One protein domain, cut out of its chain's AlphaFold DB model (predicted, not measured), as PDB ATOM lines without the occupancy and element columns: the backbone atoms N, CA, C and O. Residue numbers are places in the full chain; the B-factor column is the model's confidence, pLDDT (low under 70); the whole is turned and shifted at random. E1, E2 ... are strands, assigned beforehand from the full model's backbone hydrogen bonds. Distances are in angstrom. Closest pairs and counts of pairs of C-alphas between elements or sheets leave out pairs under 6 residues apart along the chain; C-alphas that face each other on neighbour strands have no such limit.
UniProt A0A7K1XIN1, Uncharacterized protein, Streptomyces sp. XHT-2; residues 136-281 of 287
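AT A GLANCE: This is residues 136 to 281 of the 287 residues of an uncharacterized protein of Streptomyces sp. XHT-2 (UniProt A0A7K1XIN1). Two long strand hairpins, E4 with E5 and E9 with E10, lie side by side and make a long, twisted sheet, one end of which reaches out as a narrow arm. At the other end, the small sheet E1, E3, E8, E6 covers part of one face of the long sheet, so that the two are partly face to face, and the unnamed residues 210 to 231 loop over the outside of this body. The printed part has 146 residues, with no named helix and ten strands, E1 to E10 in order; the class is all strand. The small sheet is antiparallel, in the order E1, E3, E8, E6, and the long one is branched and mixed. The whole is loose, with a radius of gyration of the C-alphas of 19.2 A, and a rod spanning 70 by 30 by 22 A.

IN THESE COORDINATES: E1 holds residues 141 to 143, beginning at C-alpha 141 (5.887, -0.630, -109.963). E2 is residues 147 to 149 and E3 residues 153 to 158. E4, residues 166 to 174, is 26.4 A long, and E5, residues 177 to 193, is 47.0 A long and bends by 52 degrees at residue 189. E6 is residues 199 to 202, E7 residues 207 to 209 and E8 residues 232 to 235. E9, residues 244 to 258, is 44.0 A long. E10, residues 263 to 280, is 50.8 A long and ends at C-alpha 280 (3.334, 16.643, -117.611).

HOW THE PARTS SIT: In the small sheet E1 and E3 are antiparallel, with N 141 and O 157 2.8 A apart, within hydrogen-bond range. E3 and E8 are antiparallel, N 154 to O 233 2.8 A, and so are E8 and E6, N 202 to O 232 2.8 A. Residues 157 to 158 of E3 also pair, antiparallel, with residues 216 to 217. In the long sheet E4 and E5 form a hairpin, N 170 to O 181 2.9 A. E4 and E7 lie on one side of E5 and E9 on the other side; within hydrogen-bond range are N 190 and O 208 across E5 and E7, 2.9 A apart, and N 184 and O 255 across E5 and E9, 2.7 A apart. E9 and E10 form a hairpin, N 250 to O 271 2.8 A, and E2 is parallel to E10, N 148 to O 278 2.9 A. Between the sheets, the closest C-alphas of E5 and E6 are those of Leu 192 and Thr 201, 7.3 A apart.

THE WHOLE: The C-alphas farthest apart, of Gly 176 and Glu 281, are 69.9 A apart. The printed part has no cut, and the link from E7 to E8, 22 residues, is long. The mean pLDDT of the printed part is 89.9; residue 138 and residues 160 to 163 are under 70.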
ATOM      1  N   PRO A 136      -1.290  -9.122 -98.690       76.06
ATOM      2  CA  PRO A 136      -0.232  -8.126 -98.720       76.06
ATOM      3  C   PRO A 136      -0.703  -6.849 -99.420       76.06
ATOM      4  O   PRO A 136      -1.471  -6.890-100.386       76.06
ATOM      5  N   ASP A 137      -0.187  -5.709 -98.955       70.62
ATOM      6  CA  ASP A 137      -0.371  -4.453 -99.667       70.62
ATOM      7  C   ASP A 137       0.251  -4.554-101.062       70.62
ATOM      8  O   ASP A 137       1.375  -5.025-101.243       70.62
ATOM      9  N   THR A 138      -0.492  -4.100-102.064       69.56
ATOM     10  CA  THR A 138      -0.005  -4.050-103.441       69.56
ATOM     11  C   THR A 138       0.652  -2.707-103.682       69.56
ATOM     12  O   THR A 138      -0.011  -1.695-103.540       69.56
ATOM     13  N   GLU A 139       1.912  -2.649-104.105       76.31
ATOM     14  CA  GLU A 139       2.467  -1.435-104.711       76.31
ATOM     15  C   GLU A 139       2.903  -1.760-106.138       76.31
ATOM     16  O   GLU A 139       3.907  -2.437-106.361       76.31
ATOM     17  N   VAL A 140       2.112  -1.315-107.123       86.69
ATOM     18  CA  VAL A 140       2.470  -1.495-108.532       86.69
ATOM     19  C   VAL A 140       3.720  -0.683-108.844       86.69
ATOM     20  O   VAL A 140       3.810   0.499-108.510       86.69
ATOM     21  N   THR A 141       4.691  -1.318-109.488       90.81
ATOM     22  CA  THR A 141       5.887  -0.630-109.963       90.81
ATOM     23  C   THR A 141       5.583   0.012-111.307       90.81
ATOM     24  O   THR A 141       5.090  -0.648-112.226       90.81
ATOM     25  N   LEU A 142       5.885   1.306-111.427       91.62
ATOM     26  CA  LEU A 142       5.637   2.095-112.631       91.62
ATOM     27  C   LEU A 142       6.943   2.545-113.283       91.62
ATOM     28  O   LEU A 142       7.881   2.952-112.603       91.62
ATOM     29  N   ALA A 143       6.983   2.566-114.615       93.25
ATOM     30  CA  ALA A 143       8.055   3.224-115.360       93.25
ATOM     31  C   ALA A 143       7.491   4.087-116.500       93.25
ATOM     32  O   ALA A 143       6.930   3.530-117.449       93.25
ATOM     33  N   PRO A 144       7.678   5.424-116.478       90.31
ATOM     34  CA  PRO A 144       8.373   6.214-115.451       90.31
ATOM     35  C   PRO A 144       7.710   6.173-114.063       90.31
ATOM     36  O   PRO A 144       6.487   6.127-113.964       90.31
ATOM     37  N   GLU A 145       8.524   6.233-113.007       87.19
ATOM     38  CA  GLU A 145       8.051   6.273-111.618       87.19
ATOM     39  C   GLU A 145       7.376   7.620-111.323       87.19
ATOM     40  O   GLU A 145       8.001   8.666-111.507       87.19
ATOM     41  N   GLN A 146       6.124   7.590-110.844       83.44
ATOM     42  CA  GLN A 146       5.307   8.712-110.329       83.44
ATOM     43  C   GLN A 146       5.014   9.887-111.283       83.44
ATOM     44  O   GLN A 146       3.929  10.461-111.237       83.44
ATOM     45  N   THR A 147       5.953  10.287-112.139       91.44
ATOM     46  CA  THR A 147       5.823  11.400-113.081       91.44
ATOM     47  C   THR A 147       5.992  10.897-114.501       91.44
ATOM     48  O   THR A 147       7.089  10.539-114.929       91.44
ATOM     49  N   THR A 148       4.905  10.934-115.261       93.19
ATOM     50  CA  THR A 148       4.892  10.599-116.683       93.19
ATOM     51  C   THR A 148       4.541  11.824-117.524       93.19
ATOM     52  O   THR A 148       4.400  12.945-117.025       93.19
ATOM     53  N   LYS A 149       4.459  11.634-118.837       93.31
ATOM     54  CA  LYS A 149       4.187  12.696-119.798       93.31
ATOM     55  C   LYS A 149       2.972  12.351-120.642       93.31
ATOM     56  O   LYS A 149       2.691  11.182-120.889       93.31
ATOM     57  N   VAL A 150       2.275  13.378-121.117       94.88
ATOM     58  CA  VAL A 150       1.154  13.205-122.045       94.88
ATOM     59  C   VAL A 150       1.618  12.393-123.257       94.88
ATOM     60  O   VAL A 150       2.670  12.670-123.833       94.88
ATOM     61  N   ASN A 151       0.824  11.389-123.633       93.19
ATOM     62  CA  ASN A 151       1.088  10.433-124.711       93.19
ATOM     63  C   ASN A 151       2.301   9.503-124.522       93.19
ATOM     64  O   ASN A 151       2.607   8.738-125.438       93.19
ATOM     65  N   LEU A 152       2.960   9.510-123.360       91.94
ATOM     66  CA  LEU A 152       4.005   8.543-123.031       91.94
ATOM     67  C   LEU A 152       3.370   7.312-122.363       91.94
ATOM     68  O   LEU A 152       2.716   7.471-121.332       91.94
ATOM     69  N   PRO A 153       3.541   6.096-122.911       93.12
ATOM     70  CA  PRO A 153       3.154   4.888-122.199       93.12
ATOM     71  C   PRO A 153       3.956   4.748-120.900       93.12
ATOM     72  O   PRO A 153       5.180   4.876-120.895       93.12
ATOM     73  N   THR A 154       3.250   4.479-119.815       93.31
ATOM     74  CA  THR A 154       3.789   4.130-118.505       93.31
ATOM     75  C   THR A 154       3.613   2.626-118.330       93.31
ATOM     76  O   THR A 154       2.490   2.125-118.368       93.31
ATOM     77  N   TRP A 155       4.719   1.902-118.174       94.38
ATOM     78  CA  TRP A 155       4.724   0.474-117.864       94.38
ATOM     79  C   TRP A 155       4.276   0.274-116.426       94.38
ATOM     80  O   TRP A 155       4.663   1.059-115.565       94.38
ATOM     81  N   ALA A 156       3.515  -0.786-116.192       92.81
ATOM     82  CA  ALA A 156       3.102  -1.233-114.877       92.81
ATOM     83  C   ALA A 156       3.408  -2.726-114.741       92.81
ATOM     84  O   ALA A 156       3.157  -3.508-115.659       92.81
ATOM     85  N   TRP A 157       3.986  -3.122-113.617       91.50
ATOM     86  CA  TRP A 157       4.189  -4.524-113.275       91.50
ATOM     87  C   TRP A 157       4.259  -4.674-111.763       91.50
ATOM     88  O   TRP A 157       4.416  -3.702-111.023       91.50
ATOM     89  N   LEU A 158       4.161  -5.911-111.313       85.56
ATOM     90  CA  LEU A 158       4.342  -6.275-109.918       85.56
ATOM     91  C   LEU A 158       5.448  -7.324-109.829       85.56
ATOM     92  O   LEU A 158       5.566  -8.199-110.695       85.56
ATOM     93  N   ASP A 159       6.290  -7.205-108.809       72.25
ATOM     94  CA  ASP A 159       7.399  -8.129-108.605       72.25
ATOM     95  C   ASP A 159       6.896  -9.503-108.155       72.25
ATOM     96  O   ASP A 159       5.961  -9.620-107.366       72.25
ATOM     97  N   LYS A 160       7.575 -10.563-108.611       66.94
ATOM     98  CA  LYS A 160       7.220 -11.962-108.304       66.94
ATOM     99  C   LYS A 160       7.100 -12.262-106.807       66.94
ATOM    100  O   LYS A 160       6.321 -13.123-106.433       66.94
ATOM    101  N   ALA A 161       7.848 -11.551-105.964       56.53
ATOM    102  CA  ALA A 161       7.827 -11.736-104.512       56.53
ATOM    103  C   ALA A 161       6.518 -11.271-103.837       56.53
ATOM    104  O   ALA A 161       6.317 -11.559-102.664       56.53
ATOM    105  N   VAL A 162       5.644 -10.546-104.548       62.31
ATOM    106  CA  VAL A 162       4.345 -10.070-104.032       62.31
ATOM    107  C   VAL A 162       3.218 -11.087-104.295       62.31
ATOM    108  O   VAL A 162       2.128 -10.949-103.750       62.31
ATOM    109  N   PHE A 163       3.472 -12.128-105.098       64.69
ATOM    110  CA  PHE A 163       2.445 -13.031-105.636       64.69
ATOM    111  C   PHE A 163       2.429 -14.438-105.044       64.69
ATOM    112  O   PHE A 163       1.812 -15.339-105.617       64.69
ATOM    113  N   ASP A 164       3.102 -14.646-103.915       76.44
ATOM    114  CA  ASP A 164       2.977 -15.917-103.219       76.44
ATOM    115  C   ASP A 164       1.535 -16.111-102.741       76.44
ATOM    116  O   ASP A 164       0.832 -15.171-102.361       76.44
ATOM    117  N   GLU A 165       1.093 -17.363-102.775       86.94
ATOM    118  CA  GLU A 165      -0.218 -17.726-102.265       86.94
ATOM    119  C   GLU A 165      -0.329 -17.390-100.779       86.94
ATOM    120  O   GLU A 165       0.561 -17.711 -99.986       86.94
ATOM    121  N   VAL A 166      -1.458 -16.809-100.385       89.31
ATOM    122  CA  VAL A 166      -1.747 -16.552 -98.975       89.31
ATOM    123  C   VAL A 166      -2.679 -17.634 -98.464       89.31
ATOM    124  O   VAL A 166      -3.719 -17.901 -99.060       89.31
ATOM    125  N   GLN A 167      -2.323 -18.253 -97.342       93.56
ATOM    126  CA  GLN A 167      -3.146 -19.277 -96.708       93.56
ATOM    127  C   GLN A 167      -3.566 -18.856 -95.305       93.56
ATOM    128  O   GLN A 167      -2.774 -18.322 -94.531       93.56
ATOM    129  N   ALA A 168      -4.814 -19.155 -94.965       94.31
ATOM    130  CA  ALA A 168      -5.356 -19.031 -93.622       94.31
ATOM    131  C   ALA A 168      -6.044 -20.346 -93.258       94.31
ATOM    132  O   ALA A 168      -6.772 -20.911 -94.071       94.31
ATOM    133  N   THR A 169      -5.815 -20.846 -92.045       95.81
ATOM    134  CA  THR A 169      -6.454 -22.074 -91.554       95.81
ATOM    135  C   THR A 169      -7.264 -21.758 -90.309       95.81
ATOM    136  O   THR A 169      -6.765 -21.092 -89.402       95.81
ATOM    137  N   ALA A 170      -8.498 -22.251 -90.264       95.00
ATOM    138  CA  ALA A 170      -9.327 -22.278 -89.068       95.00
ATOM    139  C   ALA A 170      -9.571 -23.734 -88.671       95.00
ATOM    140  O   ALA A 170      -9.805 -24.587 -89.531       95.00
ATOM    141  N   SER A 171      -9.516 -24.016 -87.373       95.25
ATOM    142  CA  SER A 171      -9.656 -25.370 -86.851       95.25
ATOM    143  C   SER A 171     -10.368 -25.402 -85.504       95.25
ATOM    144  O   SER A 171     -10.311 -24.452 -84.723       95.25
ATOM    145  N   ILE A 172     -11.004 -26.534 -85.237       93.06
ATOM    146  CA  ILE A 172     -11.548 -26.953 -83.956       93.06
ATOM    147  C   ILE A 172     -10.926 -28.311 -83.662       93.06
ATOM    148  O   ILE A 172     -11.110 -29.245 -84.434       93.06
ATOM    149  N   ASP A 173     -10.200 -28.381 -82.552       93.50
ATOM    150  CA  ASP A 173      -9.579 -29.599 -82.037       93.50
ATOM    151  C   ASP A 173     -10.027 -29.773 -80.584       93.50
ATOM    152  O   ASP A 173      -9.497 -29.156 -79.653       93.50
ATOM    153  N   VAL A 174     -11.108 -30.529 -80.412       91.12
ATOM    154  CA  VAL A 174     -11.708 -30.876 -79.118       91.12
ATOM    155  C   VAL A 174     -12.088 -32.361 -79.132       91.12
ATOM    156  O   VAL A 174     -12.205 -32.954 -80.207       91.12
ATOM    157  N   PRO A 175     -12.296 -33.013 -77.972       88.19
ATOM    158  CA  PRO A 175     -12.683 -34.422 -77.942       88.19
ATOM    159  C   PRO A 175     -13.869 -34.714 -78.868       88.19
ATOM    160  O   PRO A 175     -14.886 -34.030 -78.814       88.19
ATOM    161  N   GLY A 176     -13.707 -35.710 -79.742       85.56
ATOM    162  CA  GLY A 176     -14.738 -36.124 -80.694       85.56
ATOM    163  C   GLY A 176     -14.900 -35.253 -81.940       85.56
ATOM    164  O   GLY A 176     -15.602 -35.684 -82.852       85.56
ATOM    165  N   PHE A 177     -14.250 -34.088 -82.016       89.56
ATOM    166  CA  PHE A 177     -14.373 -33.163 -83.141       89.56
ATOM    167  C   PHE A 177     -13.009 -32.594 -83.526       89.56
ATOM    168  O   PHE A 177     -12.474 -31.712 -82.859       89.56
ATOM    169  N   ASP A 178     -12.495 -33.092 -84.644       93.38
ATOM    170  CA  ASP A 178     -11.315 -32.565 -85.322       93.38
ATOM    171  C   ASP A 178     -11.772 -32.062 -86.692       93.38
ATOM    172  O   ASP A 178     -12.038 -32.844 -87.608       93.38
ATOM    173  N   LEU A 179     -11.994 -30.754 -86.783       94.06
ATOM    174  CA  LEU A 179     -12.412 -30.083 -88.004       94.06
ATOM    175  C   LEU A 179     -11.413 -28.982 -88.314       94.06
ATOM    176  O   LEU A 179     -11.149 -28.109 -87.498       94.06
ATOM    177  N   GLN A 180     -10.931 -28.962 -89.543       96.75
ATOM    178  CA  GLN A 180     -10.115 -27.886 -90.080       96.75
ATOM    179  C   GLN A 180     -10.551 -27.525 -91.492       96.75
ATOM    180  O   GLN A 180     -11.042 -28.378 -92.246       96.75
ATOM    181  N   ALA A 181     -10.308 -26.272 -91.854       97.12
ATOM    182  CA  ALA A 181     -10.336 -25.813 -93.226       97.12
ATOM    183  C   ALA A 181      -9.243 -24.773 -93.475       97.12
ATOM    184  O   ALA A 181      -9.019 -23.874 -92.663       97.12
ATOM    185  N   THR A 182      -8.588 -24.906 -94.621       97.06
ATOM    186  CA  THR A 182      -7.537 -24.023 -95.111       97.06
ATOM    187  C   THR A 182      -8.053 -23.311 -96.350       97.06
ATOM    188  O   THR A 182      -8.313 -23.944 -97.375       97.06
ATOM    189  N   THR A 183      -8.174 -21.994 -96.249       96.00
ATOM    190  CA  THR A 183      -8.492 -21.090 -97.353       96.00
ATOM    191  C   THR A 183      -7.196 -20.589 -97.971       96.00
ATOM    192  O   THR A 183      -6.277 -20.191 -97.256       96.00
ATOM    193  N   THR A 184      -7.129 -20.602 -99.295       94.88
ATOM    194  CA  THR A 184      -5.978 -20.222-100.110       94.88
ATOM    195  C   THR A 184      -6.393 -19.123-101.078       94.88
ATOM    196  O   THR A 184      -7.361 -19.291-101.814       94.88
ATOM    197  N   ALA A 185      -5.656 -18.018-101.082       92.06
ATOM    198  CA  ALA A 185      -5.811 -16.925-102.028       92.06
ATOM    199  C   ALA A 185      -4.676 -16.954-103.051       92.06
ATOM    200  O   ALA A 185      -3.500 -16.849-102.687       92.06
ATOM    201  N   ARG A 186      -5.039 -17.067-104.330       90.12
ATOM    202  CA  ARG A 186      -4.130 -17.049-105.476       90.12
ATOM    203  C   ARG A 186      -4.339 -15.759-106.268       90.12
ATOM    204  O   ARG A 186      -5.464 -15.487-106.676       90.12
ATOM    205  N   PRO A 187      -3.299 -14.958-106.524       88.81
ATOM    206  CA  PRO A 187      -3.452 -13.764-107.342       88.81
ATOM    207  C   PRO A 187      -3.668 -14.164-108.805       88.81
ATOM    208  O   PRO A 187      -2.939 -15.005-109.332       88.81
ATOM    209  N   VAL A 188      -4.652 -13.556-109.472       90.25
ATOM    210  CA  VAL A 188      -5.010 -13.908-110.861       90.25
ATOM    211  C   VAL A 188      -4.907 -12.743-111.835       90.25
ATOM    212  O   VAL A 188      -4.547 -12.949-112.998       90.25
ATOM    213  N   SER A 189      -5.162 -11.513-111.390       91.50
ATOM    214  CA  SER A 189      -5.040 -10.334-112.249       91.50
ATOM    215  C   SER A 189      -4.817  -9.041-111.465       91.50
ATOM    216  O   SER A 189      -5.077  -8.958-110.268       91.50
ATOM    217  N   LEU A 190      -4.303  -8.025-112.161       91.88
ATOM    218  CA  LEU A 190      -4.189  -6.644-111.699       91.88
ATOM    219  C   LEU A 190      -5.056  -5.762-112.587       91.88
ATOM    220  O   LEU A 190      -4.807  -5.659-113.786       91.88
ATOM    221  N   THR A 191      -6.008  -5.060-111.996       93.88
ATOM    222  CA  THR A 191      -6.794  -4.036-112.676       93.88
ATOM    223  C   THR A 191      -6.191  -2.660-112.418       93.88
ATOM    224  O   THR A 191      -5.952  -2.277-111.271       93.88
ATOM    225  N   LEU A 192      -5.936  -1.921-113.496       94.44
ATOM    226  CA  LEU A 192      -5.429  -0.555-113.477       94.44
ATOM    227  C   LEU A 192      -6.525   0.426-113.889       94.44
ATOM    228  O   LEU A 192      -6.939   0.455-115.049       94.44
ATOM    229  N   GLU A 193      -6.923   1.296-112.966       95.56
ATOM    230  CA  GLU A 193      -7.873   2.374-113.236       95.56
ATOM    231  C   GLU A 193      -7.142   3.724-113.197       95.56
ATOM    232  O   GLU A 193      -6.712   4.167-112.128       95.56
ATOM    233  N   PRO A 194      -6.990   4.427-114.336       95.44
ATOM    234  CA  PRO A 194      -6.127   5.608-114.429       95.44
ATOM    235  C   PRO A 194      -6.494   6.796-113.525       95.44
ATOM    236  O   PRO A 194      -5.694   7.728-113.414       95.44
ATOM    237  N   GLY A 195      -7.694   6.811-112.939       95.19
ATOM    238  CA  GLY A 195      -8.228   7.940-112.170       95.19
ATOM    239  C   GLY A 195      -8.735   9.103-113.035       95.19
ATOM    240  O   GLY A 195      -8.963  10.199-112.522       95.19
ATOM    241  N   THR A 196      -8.871   8.895-114.347       95.69
ATOM    242  CA  THR A 196      -9.411   9.860-115.316       95.69
ATOM    243  C   THR A 196      -9.869   9.148-116.588       95.69
ATOM    244  O   THR A 196      -9.261   8.156-116.988       95.69
ATOM    245  N   ASP A 197     -10.881   9.703-117.257       95.62
ATOM    246  CA  ASP A 197     -11.331   9.245-118.579       95.62
ATOM    247  C   ASP A 197     -10.361   9.656-119.705       95.62
ATOM    248  O   ASP A 197     -10.367   9.077-120.790       95.62
ATOM    249  N   ASP A 198      -9.487  10.639-119.454       96.00
ATOM    250  CA  ASP A 198      -8.476  11.120-120.403       96.00
ATOM    251  C   ASP A 198      -7.221  10.212-120.397       96.00
ATOM    252  O   ASP A 198      -6.079  10.682-120.326       96.00
ATOM    253  N   ALA A 199      -7.409   8.891-120.451       96.56
ATOM    254  CA  ALA A 199      -6.341   7.893-120.442       96.56
ATOM    255  C   ALA A 199      -6.718   6.627-121.229       96.56
ATOM    256  O   ALA A 199      -7.885   6.318-121.443       96.56
ATOM    257  N   VAL A 200      -5.703   5.881-121.665       96.94
ATOM    258  CA  VAL A 200      -5.846   4.563-122.298       96.94
ATOM    259  C   VAL A 200      -5.049   3.551-121.491       96.94
ATOM    260  O   VAL A 200      -3.899   3.820-121.146       96.94
ATOM    261  N   THR A 201      -5.629   2.390-121.222       96.94
ATOM    262  CA  THR A 201      -4.963   1.276-120.546       96.94
ATOM    263  C   THR A 201      -4.376   0.274-121.539       96.94
ATOM    264  O   THR A 201      -4.762   0.195-122.711       96.94
ATOM    265  N   TYR A 202      -3.398  -0.486-121.060       94.94
ATOM    266  CA  TYR A 202      -2.793  -1.617-121.742       94.94
ATOM    267  C   TYR A 202      -2.823  -2.814-120.785       94.94
ATOM    268  O   TYR A 202      -2.251  -2.693-119.706       94.94
ATOM    269  N   PRO A 203      -3.479  -3.931-121.143       95.38
ATOM    270  CA  PRO A 203      -4.370  -4.069-122.301       95.38
ATOM    271  C   PRO A 203      -5.574  -3.105-122.214       95.38
ATOM    272  O   PRO A 203      -5.817  -2.538-121.153       95.38
ATOM    273  N   PRO A 204      -6.348  -2.904-123.300       94.81
ATOM    274  CA  PRO A 204      -7.486  -1.977-123.297       94.81
ATOM    275  C   PRO A 204      -8.571  -2.262-122.246       94.81
ATOM    276  O   PRO A 204      -9.366  -1.375-121.956       94.81
ATOM    277  N   SER A 205      -8.624  -3.478-121.690       94.38
ATOM    278  CA  SER A 205      -9.498  -3.808-120.557       94.38
ATOM    279  C   SER A 205      -9.059  -3.148-119.247       94.38
ATOM    280  O   SER A 205      -9.863  -3.054-118.333       94.38
ATOM    281  N   GLY A 206      -7.796  -2.721-119.130       93.56
ATOM    282  CA  GLY A 206      -7.186  -2.329-117.855       93.56
ATOM    283  C   GLY A 206      -6.771  -3.505-116.975       93.56
ATOM    284  O   GLY A 206      -6.072  -3.293-115.990       93.56
ATOM    285  N   GLU A 207      -7.143  -4.729-117.346       95.19
ATOM    286  CA  GLU A 207      -6.871  -5.938-116.578       95.19
ATOM    287  C   GLU A 207      -5.650  -6.680-117.129       95.19
ATOM    288  O   GLU A 207      -5.653  -7.202-118.246       95.19
ATOM    289  N   CYS A 208      -4.603  -6.741-116.319       93.69
ATOM    290  CA  CYS A 208      -3.372  -7.459-116.580       93.69
ATOM    291  C   CYS A 208      -3.418  -8.818-115.877       93.69
ATOM    292  O   CYS A 208      -3.220  -8.902-114.666       93.69
ATOM    293  N   VAL A 209      -3.680  -9.879-116.637       92.88
ATOM    294  CA  VAL A 209      -3.710 -11.258-116.125       92.88
ATOM    295  C   VAL A 209      -2.304 -11.708-115.718       92.88
ATOM    296  O   VAL A 209      -1.309 -11.276-116.312       92.88
ATOM    297  N   ILE A 210      -2.221 -12.568-114.704       89.12
ATOM    298  CA  ILE A 210      -0.974 -13.211-114.294       89.12
ATOM    299  C   ILE A 210      -0.373 -14.042-115.434       89.12
ATOM    300  O   ILE A 210      -1.060 -14.766-116.153       89.12
ATOM    301  N   ASN A 211       0.933 -13.897-115.624       87.00
ATOM    302  CA  ASN A 211       1.712 -14.658-116.586       87.00
ATOM    303  C   ASN A 211       1.971 -16.078-116.055       87.00
ATOM    304  O   ASN A 211       2.025 -16.301-114.845       87.00
ATOM    305  N   ASP A 212       2.282 -17.014-116.957       84.12
ATOM    306  CA  ASP A 212       2.638 -18.408-116.624       84.12
ATOM    307  C   ASP A 212       3.795 -18.533-115.613       84.12
ATOM    308  O   ASP A 212       3.961 -19.559-114.955       84.12
ATOM    309  N   ASP A 213       4.634 -17.500-115.506       82.38
ATOM    310  CA  ASP A 213       5.798 -17.455-114.623       82.38
ATOM    311  C   ASP A 213       5.524 -16.814-113.248       82.38
ATOM    312  O   ASP A 213       6.485 -16.538-112.514       82.38
ATOM    313  N   GLY A 214       4.247 -16.553-112.941       79.44
ATOM    314  CA  GLY A 214       3.752 -15.974-111.690       79.44
ATOM    315  C   GLY A 214       3.903 -14.454-111.570       79.44
ATOM    316  O   GLY A 214       3.648 -13.905-110.505       79.44
ATOM    317  N   SER A 215       4.354 -13.753-112.617       85.25
ATOM    318  CA  SER A 215       4.430 -12.282-112.620       85.25
ATOM    319  C   SER A 215       3.185 -11.639-113.227       85.25
ATOM    320  O   SER A 215       2.504 -12.256-114.036       85.25
ATOM    321  N   ILE A 216       2.923 -10.369-112.915       88.19
ATOM    322  CA  ILE A 216       1.954  -9.555-113.660       88.19
ATOM    323  C   ILE A 216       2.688  -8.451-114.412       88.19
ATOM    324  O   ILE A 216       3.490  -7.714-113.833       88.19
ATOM    325  N   GLY A 217       2.364  -8.303-115.697       88.50
ATOM    326  CA  GLY A 217       3.008  -7.336-116.580       88.50
ATOM    327  C   GLY A 217       4.411  -7.774-116.992       88.50
ATOM    328  O   GLY A 217       4.713  -8.960-117.070       88.50
ATOM    329  N   GLU A 218       5.274  -6.813-117.312       89.56
ATOM    330  CA  GLU A 218       6.678  -7.089-117.624       89.56
ATOM    331  C   GLU A 218       7.549  -5.933-117.121       89.56
ATOM    332  O   GLU A 218       7.300  -4.785-117.517       89.56
ATOM    333  N   PRO A 219       8.599  -6.210-116.321       90.00
ATOM    334  CA  PRO A 219       9.533  -5.186-115.891       90.00
ATOM    335  C   PRO A 219      10.097  -4.382-117.062       90.00
ATOM    336  O   PRO A 219      10.563  -4.924-118.080       90.00
ATOM    337  N   TYR A 220      10.069  -3.056-116.921       89.06
ATOM    338  CA  TYR A 220      10.611  -2.179-117.945       89.06
ATOM    339  C   TYR A 220      12.127  -2.370-118.079       89.06
ATOM    340  O   TYR A 220      12.875  -2.381-117.104       89.06
ATOM    341  N   ALA A 221      12.601  -2.444-119.322       88.44
ATOM    342  CA  ALA A 221      14.020  -2.504-119.646       88.44
ATOM    343  C   ALA A 221      14.385  -1.398-120.639       88.44
ATOM    344  O   ALA A 221      13.616  -1.072-121.552       88.44
ATOM    345  N   ARG A 222      15.593  -0.833-120.498       83.00
ATOM    346  CA  ARG A 222      16.109   0.176-121.437       83.00
ATOM    347  C   ARG A 222      16.043  -0.357-122.873       83.00
ATOM    348  O   ARG A 222      16.456  -1.477-123.146       83.00
ATOM    349  N   GLY A 223      15.529   0.471-123.785       80.56
ATOM    350  CA  GLY A 223      15.297   0.105-125.189       80.56
ATOM    351  C   GLY A 223      13.851  -0.285-125.516       80.56
ATOM    352  O   GLY A 223      13.524  -0.440-126.690       80.56
ATOM    353  N   LYS A 224      12.963  -0.381-124.516       84.88
ATOM    354  CA  LYS A 224      11.533  -0.667-124.726       84.88
ATOM    355  C   LYS A 224      10.641   0.570-124.862       84.88
ATOM    356  O   LYS A 224       9.454   0.402-125.094       84.88
ATOM    357  N   ALA A 225      11.191   1.784-124.808       76.19
ATOM    358  CA  ALA A 225      10.425   3.038-124.841       76.19
ATOM    359  C   ALA A 225       9.450   3.183-126.032       76.19
ATOM    360  O   ALA A 225       8.444   3.869-125.911       76.19
ATOM    361  N   ASN A 226       9.729   2.528-127.166       79.25
ATOM    362  CA  ASN A 226       8.875   2.557-128.363       79.25
ATOM    363  C   ASN A 226       7.913   1.358-128.466       79.25
ATOM    364  O   ASN A 226       7.289   1.166-129.510       79.25
ATOM    365  N   ARG A 227       7.840   0.502-127.444       87.00
ATOM    366  CA  ARG A 227       6.928  -0.646-127.411       87.00
ATOM    367  C   ARG A 227       5.664  -0.292-126.641       87.00
ATOM    368  O   ARG A 227       5.670   0.596-125.798       87.00
ATOM    369  N   THR A 228       4.593  -1.022-126.911       88.75
ATOM    370  CA  THR A 228       3.411  -1.000-126.052       88.75
ATOM    371  C   THR A 228       3.687  -1.875-124.828       88.75
ATOM    372  O   THR A 228       4.141  -3.009-125.015       88.75
ATOM    373  N   PRO A 229       3.472  -1.377-123.599       92.06
ATOM    374  CA  PRO A 229       3.586  -2.211-122.413       92.06
ATOM    375  C   PRO A 229       2.542  -3.339-122.438       92.06
ATOM    376  O   PRO A 229       1.418  -3.095-122.878       92.06
ATOM    377  N   PRO A 230       2.871  -4.554-121.962       91.50
ATOM    378  CA  PRO A 230       1.873  -5.613-121.803       91.50
ATOM    379  C   PRO A 230       0.858  -5.274-120.704       91.50
ATOM    380  O   PRO A 230      -0.302  -5.644-120.819       91.50
ATOM    381  N   CYS A 231       1.299  -4.529-119.688       94.81
ATOM    382  CA  CYS A 231       0.479  -3.956-118.632       94.81
ATOM    383  C   CYS A 231       0.908  -2.501-118.403       94.81
ATOM    384  O   CYS A 231       2.103  -2.230-118.247       94.81
ATOM    385  N   GLY A 232      -0.013  -1.541-118.442       95.19
ATOM    386  CA  GLY A 232       0.339  -0.131-118.314       95.19
ATOM    387  C   GLY A 232      -0.764   0.845-118.695       95.19
ATOM    388  O   GLY A 232      -1.905   0.475-118.950       95.19
ATOM    389  N   ILE A 233      -0.411   2.128-118.736       96.12
ATOM    390  CA  ILE A 233      -1.353   3.237-118.940       96.12
ATOM    391  C   ILE A 233      -0.694   4.316-119.789       96.12
ATOM    392  O   ILE A 233       0.503   4.558-119.684       96.12
ATOM    393  N   LYS A 234      -1.467   5.015-120.614       95.75
ATOM    394  CA  LYS A 234      -1.049   6.234-121.303       95.75
ATOM    395  C   LYS A 234      -2.084   7.325-121.088       95.75
ATOM    396  O   LYS A 234      -3.196   7.249-121.604       95.75
ATOM    397  N   TYR A 235      -1.674   8.368-120.383       96.19
ATOM    398  CA  TYR A 235      -2.495   9.549-120.164       96.19
ATOM    399  C   TYR A 235      -2.514  10.443-121.406       96.19
ATOM    400  O   TYR A 235      -1.479  10.697-122.034       96.19
ATOM    401  N   LEU A 236      -3.701  10.924-121.756       96.56
ATOM    402  CA  LEU A 236      -3.959  11.789-122.906       96.56
ATOM    403  C   LEU A 236      -3.976  13.272-122.519       96.56
ATOM    404  O   LEU A 236      -3.929  14.136-123.395       96.56
ATOM    405  N   ARG A 237      -3.998  13.574-121.216       95.06
ATOM    406  CA  ARG A 237      -4.057  14.934-120.684       95.06
ATOM    407  C   ARG A 237      -3.134  15.130-119.484       95.06
ATOM    408  O   ARG A 237      -2.821  14.193-118.761       95.06
ATOM    409  N   SER A 238      -2.670  16.368-119.319       94.50
ATOM    410  CA  SER A 238      -1.875  16.805-118.169       94.50
ATOM    411  C   SER A 238      -2.728  16.876-116.902       94.50
ATOM    412  O   SER A 238      -3.858  17.364-116.947       94.50
ATOM    413  N   SER A 239      -2.147  16.485-115.766       94.06
ATOM    414  CA  SER A 239      -2.770  16.642-114.445       94.06
ATOM    415  C   SER A 239      -2.693  18.087-113.919       94.06
ATOM    416  O   SER A 239      -3.226  18.404-112.854       94.06
ATOM    417  N   GLY A 240      -2.047  18.995-114.663       92.38
ATOM    418  CA  GLY A 240      -1.874  20.394-114.282       92.38
ATOM    419  C   GLY A 240      -1.028  20.531-113.015       92.38
ATOM    420  O   GLY A 240       0.082  20.015-112.951       92.38
ATOM    421  N   ASN A 241      -1.562  21.228-112.008       90.81
ATOM    422  CA  ASN A 241      -0.930  21.358-110.689       90.81
ATOM    423  C   ASN A 241      -1.314  20.219-109.721       90.81
ATOM    424  O   ASN A 241      -0.911  20.255-108.560       90.81
ATOM    425  N   GLY A 242      -2.142  19.267-110.164       93.88
ATOM    426  CA  GLY A 242      -2.600  18.126-109.377       93.88
ATOM    427  C   GLY A 242      -2.005  16.803-109.856       93.88
ATOM    428  O   GLY A 242      -1.044  16.762-110.628       93.88
ATOM    429  N   THR A 243      -2.619  15.710-109.416       95.88
ATOM    430  CA  THR A 243      -2.261  14.331-109.764       95.88
ATOM    431  C   THR A 243      -3.514  13.551-110.143       95.88
ATOM    432  O   THR A 243      -4.618  13.886-109.710       95.88
ATOM    433  N   TYR A 244      -3.349  12.517-110.962       95.56
ATOM    434  CA  TYR A 244      -4.366  11.485-111.119       95.56
ATOM    435  C   TYR A 244      -4.167  10.420-110.045       95.56
ATOM    436  O   TYR A 244      -3.033  10.066-109.725       95.56
ATOM    437  N   ASN A 245      -5.266   9.932-109.478       94.88
ATOM    438  CA  ASN A 245      -5.239   8.857-108.495       94.88
ATOM    439  C   ASN A 245      -5.397   7.518-109.221       94.88
ATOM    440  O   ASN A 245      -6.520   7.076-109.455       94.88
ATOM    441  N   LEU A 246      -4.275   6.916-109.610       93.69
ATOM    442  CA  LEU A 246      -4.245   5.591-110.216       93.69
ATOM    443  C   LEU A 246      -4.644   4.552-109.167       93.69
ATOM    444  O   LEU A 246      -3.942   4.418-108.169       93.69
ATOM    445  N   GLN A 247      -5.734   3.821-109.389       92.81
ATOM    446  CA  GLN A 247      -6.057   2.642-108.583       92.81
ATOM    447  C   GLN A 247      -5.439   1.397-109.212       92.81
ATOM    448  O   GLN A 247      -5.600   1.145-110.408       92.81
ATOM    449  N   ALA A 248      -4.724   0.636-108.394       90.25
ATOM    450  CA  ALA A 248      -4.155  -0.652-108.742       90.25
ATOM    451  C   ALA A 248      -4.777  -1.708-107.825       90.25
ATOM    452  O   ALA A 248      -4.506  -1.714-106.626       90.25
ATOM    453  N   THR A 249      -5.618  -2.577-108.385       90.06
ATOM    454  CA  THR A 249      -6.392  -3.571-107.627       90.06
ATOM    455  C   THR A 249      -6.021  -4.974-108.075       90.06
ATOM    456  O   THR A 249      -6.216  -5.310-109.241       90.06
ATOM    457  N   ILE A 250      -5.502  -5.799-107.167       88.38
ATOM    458  CA  ILE A 250      -5.291  -7.225-107.429       88.38
ATOM    459  C   ILE A 250      -6.586  -7.981-107.147       88.38
ATOM    460  O   ILE A 250      -7.184  -7.821-106.077       88.38
ATOM    461  N   THR A 251      -6.965  -8.834-108.091       90.19
ATOM    462  CA  THR A 251      -7.994  -9.859-107.922       90.19
ATOM    463  C   THR A 251      -7.339 -11.168-107.502       90.19
ATOM    464  O   THR A 251      -6.346 -11.605-108.096       90.19
ATOM    465  N   TRP A 252      -7.904 -11.787-106.473       90.38
ATOM    466  CA  TRP A 252      -7.455 -13.039-105.887       90.38
ATOM    467  C   TRP A 252      -8.557 -14.083-106.024       90.38
ATOM    468  O   TRP A 252      -9.645 -13.892-105.488       90.38
ATOM    469  N   ASP A 253      -8.241 -15.181-106.698       92.00
ATOM    470  CA  ASP A 253      -9.045 -16.400-106.712       92.00
ATOM    471  C   ASP A 253      -8.917 -17.079-105.347       92.00
ATOM    472  O   ASP A 253      -7.805 -17.278-104.837       92.00
ATOM    473  N   ILE A 254     -10.053 -17.372-104.719       92.31
ATOM    474  CA  ILE A 254     -10.094 -17.924-103.368       92.31
ATOM    475  C   ILE A 254     -10.668 -19.333-103.422       92.31
ATOM    476  O   ILE A 254     -11.830 -19.538-103.756       92.31
ATOM    477  N   SER A 255      -9.881 -20.309-102.988       95.25
ATOM    478  CA  SER A 255     -10.316 -21.700-102.848       95.25
ATOM    479  C   SER A 255     -10.044 -22.207-101.441       95.25
ATOM    480  O   SER A 255      -9.229 -21.653-100.702       95.25
ATOM    481  N   TRP A 256     -10.729 -23.266-101.029       96.62
ATOM    482  CA  TRP A 256     -10.493 -23.875 -99.727       96.62
ATOM    483  C   TRP A 256     -10.574 -25.392 -99.773       96.62
ATOM    484  O   TRP A 256     -11.249 -26.001-100.604       96.62
ATOM    485  N   THR A 257      -9.878 -26.005 -98.824       97.81
ATOM    486  CA  THR A 257      -9.915 -27.445 -98.565       97.81
ATOM    487  C   THR A 257     -10.110 -27.675 -97.078       97.81
ATOM    488  O   THR A 257      -9.693 -26.860 -96.259       97.81
ATOM    489  N   GLY A 258     -10.763 -28.765 -96.703       96.62
ATOM    490  CA  GLY A 258     -11.079 -29.054 -95.316       96.62
ATOM    491  C   GLY A 258     -11.155 -30.539 -95.005       96.62
ATOM    492  O   GLY A 258     -10.915 -31.414 -95.842       96.62
ATOM    493  N   THR A 259     -11.469 -30.817 -93.747       94.06
ATOM    494  CA  THR A 259     -11.558 -32.184 -93.218       94.06
ATOM    495  C   THR A 259     -12.582 -33.014 -93.992       94.06
ATOM    496  O   THR A 259     -13.586 -32.493 -94.477       94.06
ATOM    497  N   GLY A 260     -12.314 -34.313 -94.147       89.75
ATOM    498  CA  GLY A 260     -13.185 -35.222 -94.901       89.75
ATOM    499  C   GLY A 260     -13.150 -35.021 -96.420       89.75
ATOM    500  O   GLY A 260     -13.991 -35.577 -97.118       89.75
ATOM    501  N   GLY A 261     -12.193 -34.243 -96.941       92.38
ATOM    502  CA  GLY A 261     -12.098 -33.930 -98.370       92.38
ATOM    503  C   GLY A 261     -13.104 -32.875 -98.835       92.38
ATOM    504  O   GLY A 261     -13.306 -32.723-100.037       92.38
ATOM    505  N   ALA A 262     -13.738 -32.161 -97.899       93.94
ATOM    506  CA  ALA A 262     -14.566 -31.009 -98.216       93.94
ATOM    507  C   ALA A 262     -13.716 -29.899 -98.852       93.94
ATOM    508  O   ALA A 262     -12.529 -29.759 -98.554       93.94
ATOM    509  N   GLY A 263     -14.320 -29.104 -99.723       95.19
ATOM    510  CA  GLY A 263     -13.638 -27.999-100.377       95.19
ATOM    511  C   GLY A 263     -14.514 -27.345-101.430       95.19
ATOM    512  O   GLY A 263     -15.639 -27.782-101.682       95.19
ATOM    513  N   GLY A 264     -13.976 -26.300-102.039       93.69
ATOM    514  CA  GLY A 264     -14.631 -25.554-103.100       93.69
ATOM    515  C   GLY A 264     -14.052 -24.157-103.225       93.69
ATOM    516  O   GLY A 264     -13.011 -23.850-102.640       93.69
ATOM    517  N   ASP A 265     -14.771 -23.317-103.950       91.69
ATOM    518  CA  ASP A 265     -14.380 -21.935-104.187       91.69
ATOM    519  C   ASP A 265     -15.132 -20.997-103.235       91.69
ATOM    520  O   ASP A 265     -16.246 -21.280-102.778       91.69
ATOM    521  N   LEU A 266     -14.490 -19.884-102.910       87.62
ATOM    522  CA  LEU A 266     -15.069 -18.741-102.216       87.62
ATOM    523  C   LEU A 266     -15.055 -17.538-103.164       87.62
ATOM    524  O   LEU A 266     -14.359 -17.564-104.176       87.62
ATOM    525  N   PRO A 267     -15.827 -16.481-102.868       85.00
ATOM    526  CA  PRO A 267     -15.835 -15.301-103.717       85.00
ATOM    527  C   PRO A 267     -14.445 -14.680-103.840       85.00
ATOM    528  O   PRO A 267     -13.719 -14.594-102.844       85.00
ATOM    529  N   ASP A 268     -14.138 -14.173-105.031       86.56
ATOM    530  CA  ASP A 268     -12.876 -13.498-105.297       86.56
ATOM    531  C   ASP A 268     -12.645 -12.333-104.329       86.56
ATOM    532  O   ASP A 268     -13.515 -11.487-104.060       86.56
ATOM    533  N   GLY A 269     -11.421 -12.277-103.815       81.25
ATOM    534  CA  GLY A 269     -10.947 -11.183-102.990       81.25
ATOM    535  C   GLY A 269     -10.370 -10.079-103.864       81.25
ATOM    536  O   GLY A 269      -9.569 -10.351-104.752       81.25
ATOM    537  N   THR A 270     -10.708  -8.818-103.587       84.12
ATOM    538  CA  THR A 270      -9.972  -7.686-104.168       84.12
ATOM    539  C   THR A 270      -9.278  -6.875-103.094       84.12
ATOM    540  O   THR A 270      -9.826  -6.596-102.018       84.12
ATOM    541  N   PHE A 271      -8.043  -6.496-103.399       81.31
ATOM    542  CA  PHE A 271      -7.267  -5.576-102.591       81.31
ATOM    543  C   PHE A 271      -6.499  -4.638-103.511       81.31
ATOM    544  O   PHE A 271      -5.850  -5.083-104.456       81.31
ATOM    545  N   GLY A 272      -6.581  -3.340-103.248       79.94
ATOM    546  CA  GLY A 272      -5.936  -2.341-104.081       79.94
ATOM    547  C   GLY A 272      -5.564  -1.089-103.316       79.94
ATOM    548  O   GLY A 272      -6.068  -0.829-102.220       79.94
ATOM    549  N   ASN A 273      -4.668  -0.312-103.911       81.69
ATOM    550  CA  ASN A 273      -4.247   0.977-103.393       81.69
ATOM    551  C   ASN A 273      -4.264   2.063-104.473       81.69
ATOM    552  O   ASN A 273      -4.198   1.807-105.677       81.69
ATOM    553  N   GLY A 274      -4.340   3.309-104.005       86.44
ATOM    554  CA  GLY A 274      -4.187   4.490-104.840       86.44
ATOM    555  C   GLY A 274      -2.743   4.967-104.888       86.44
ATOM    556  O   GLY A 274      -2.115   5.147-103.845       86.44
ATOM    557  N   GLN A 275      -2.247   5.248-106.088       89.62
ATOM    558  CA  GLN A 275      -0.970   5.909-106.322       89.62
ATOM    559  C   GLN A 275      -1.186   7.238-107.046       89.62
ATOM    560  O   GLN A 275      -1.895   7.329-108.050       89.62
ATOM    561  N   ALA A 276      -0.549   8.298-106.553       93.12
ATOM    562  CA  ALA A 276      -0.618   9.606-107.188       93.12
ATOM    563  C   ALA A 276       0.335   9.673-108.394       93.12
ATOM    564  O   ALA A 276       1.548   9.526-108.245       93.12
ATOM    565  N   VAL A 277      -0.209   9.961-109.579       93.62
ATOM    566  CA  VAL A 277       0.551  10.094-110.827       93.62
ATOM    567  C   VAL A 277       0.490  11.533-111.334       93.62
ATOM    568  O   VAL A 277      -0.582  12.090-111.568       93.62
ATOM    569  N   THR A 278       1.656  12.143-111.533       95.56
ATOM    570  CA  THR A 278       1.789  13.462-112.165       95.56
ATOM    571  C   THR A 278       1.963  13.289-113.668       95.56
ATOM    572  O   THR A 278       2.854  12.561-114.107       95.56
ATOM    573  N   VAL A 279       1.158  13.981-114.474       94.94
ATOM    574  CA  VAL A 279       1.261  13.929-115.938       94.94
ATOM    575  C   VAL A 279       1.628  15.297-116.474       94.94
ATOM    576  O   VAL A 279       0.845  16.238-116.391       94.94
ATOM    577  N   GLN A 280       2.819  15.398-117.053       93.75
ATOM    578  CA  GLN A 280       3.334  16.643-117.611       93.75
ATOM    579  C   GLN A 280       3.068  16.744-119.110       93.75
ATOM    580  O   GLN A 280       3.202  15.774-119.858       93.75
ATOM    581  N   GLU A 281       2.760  17.945-119.580       88.00
ATOM    582  CA  GLU A 281       2.699  18.221-121.011       88.00
ATOM    583  C   GLU A 281       4.100  18.535-121.557       88.00
ATOM    584  O   GLU A 281       4.854  19.303-120.958       88.00
TER     585      GLU A 281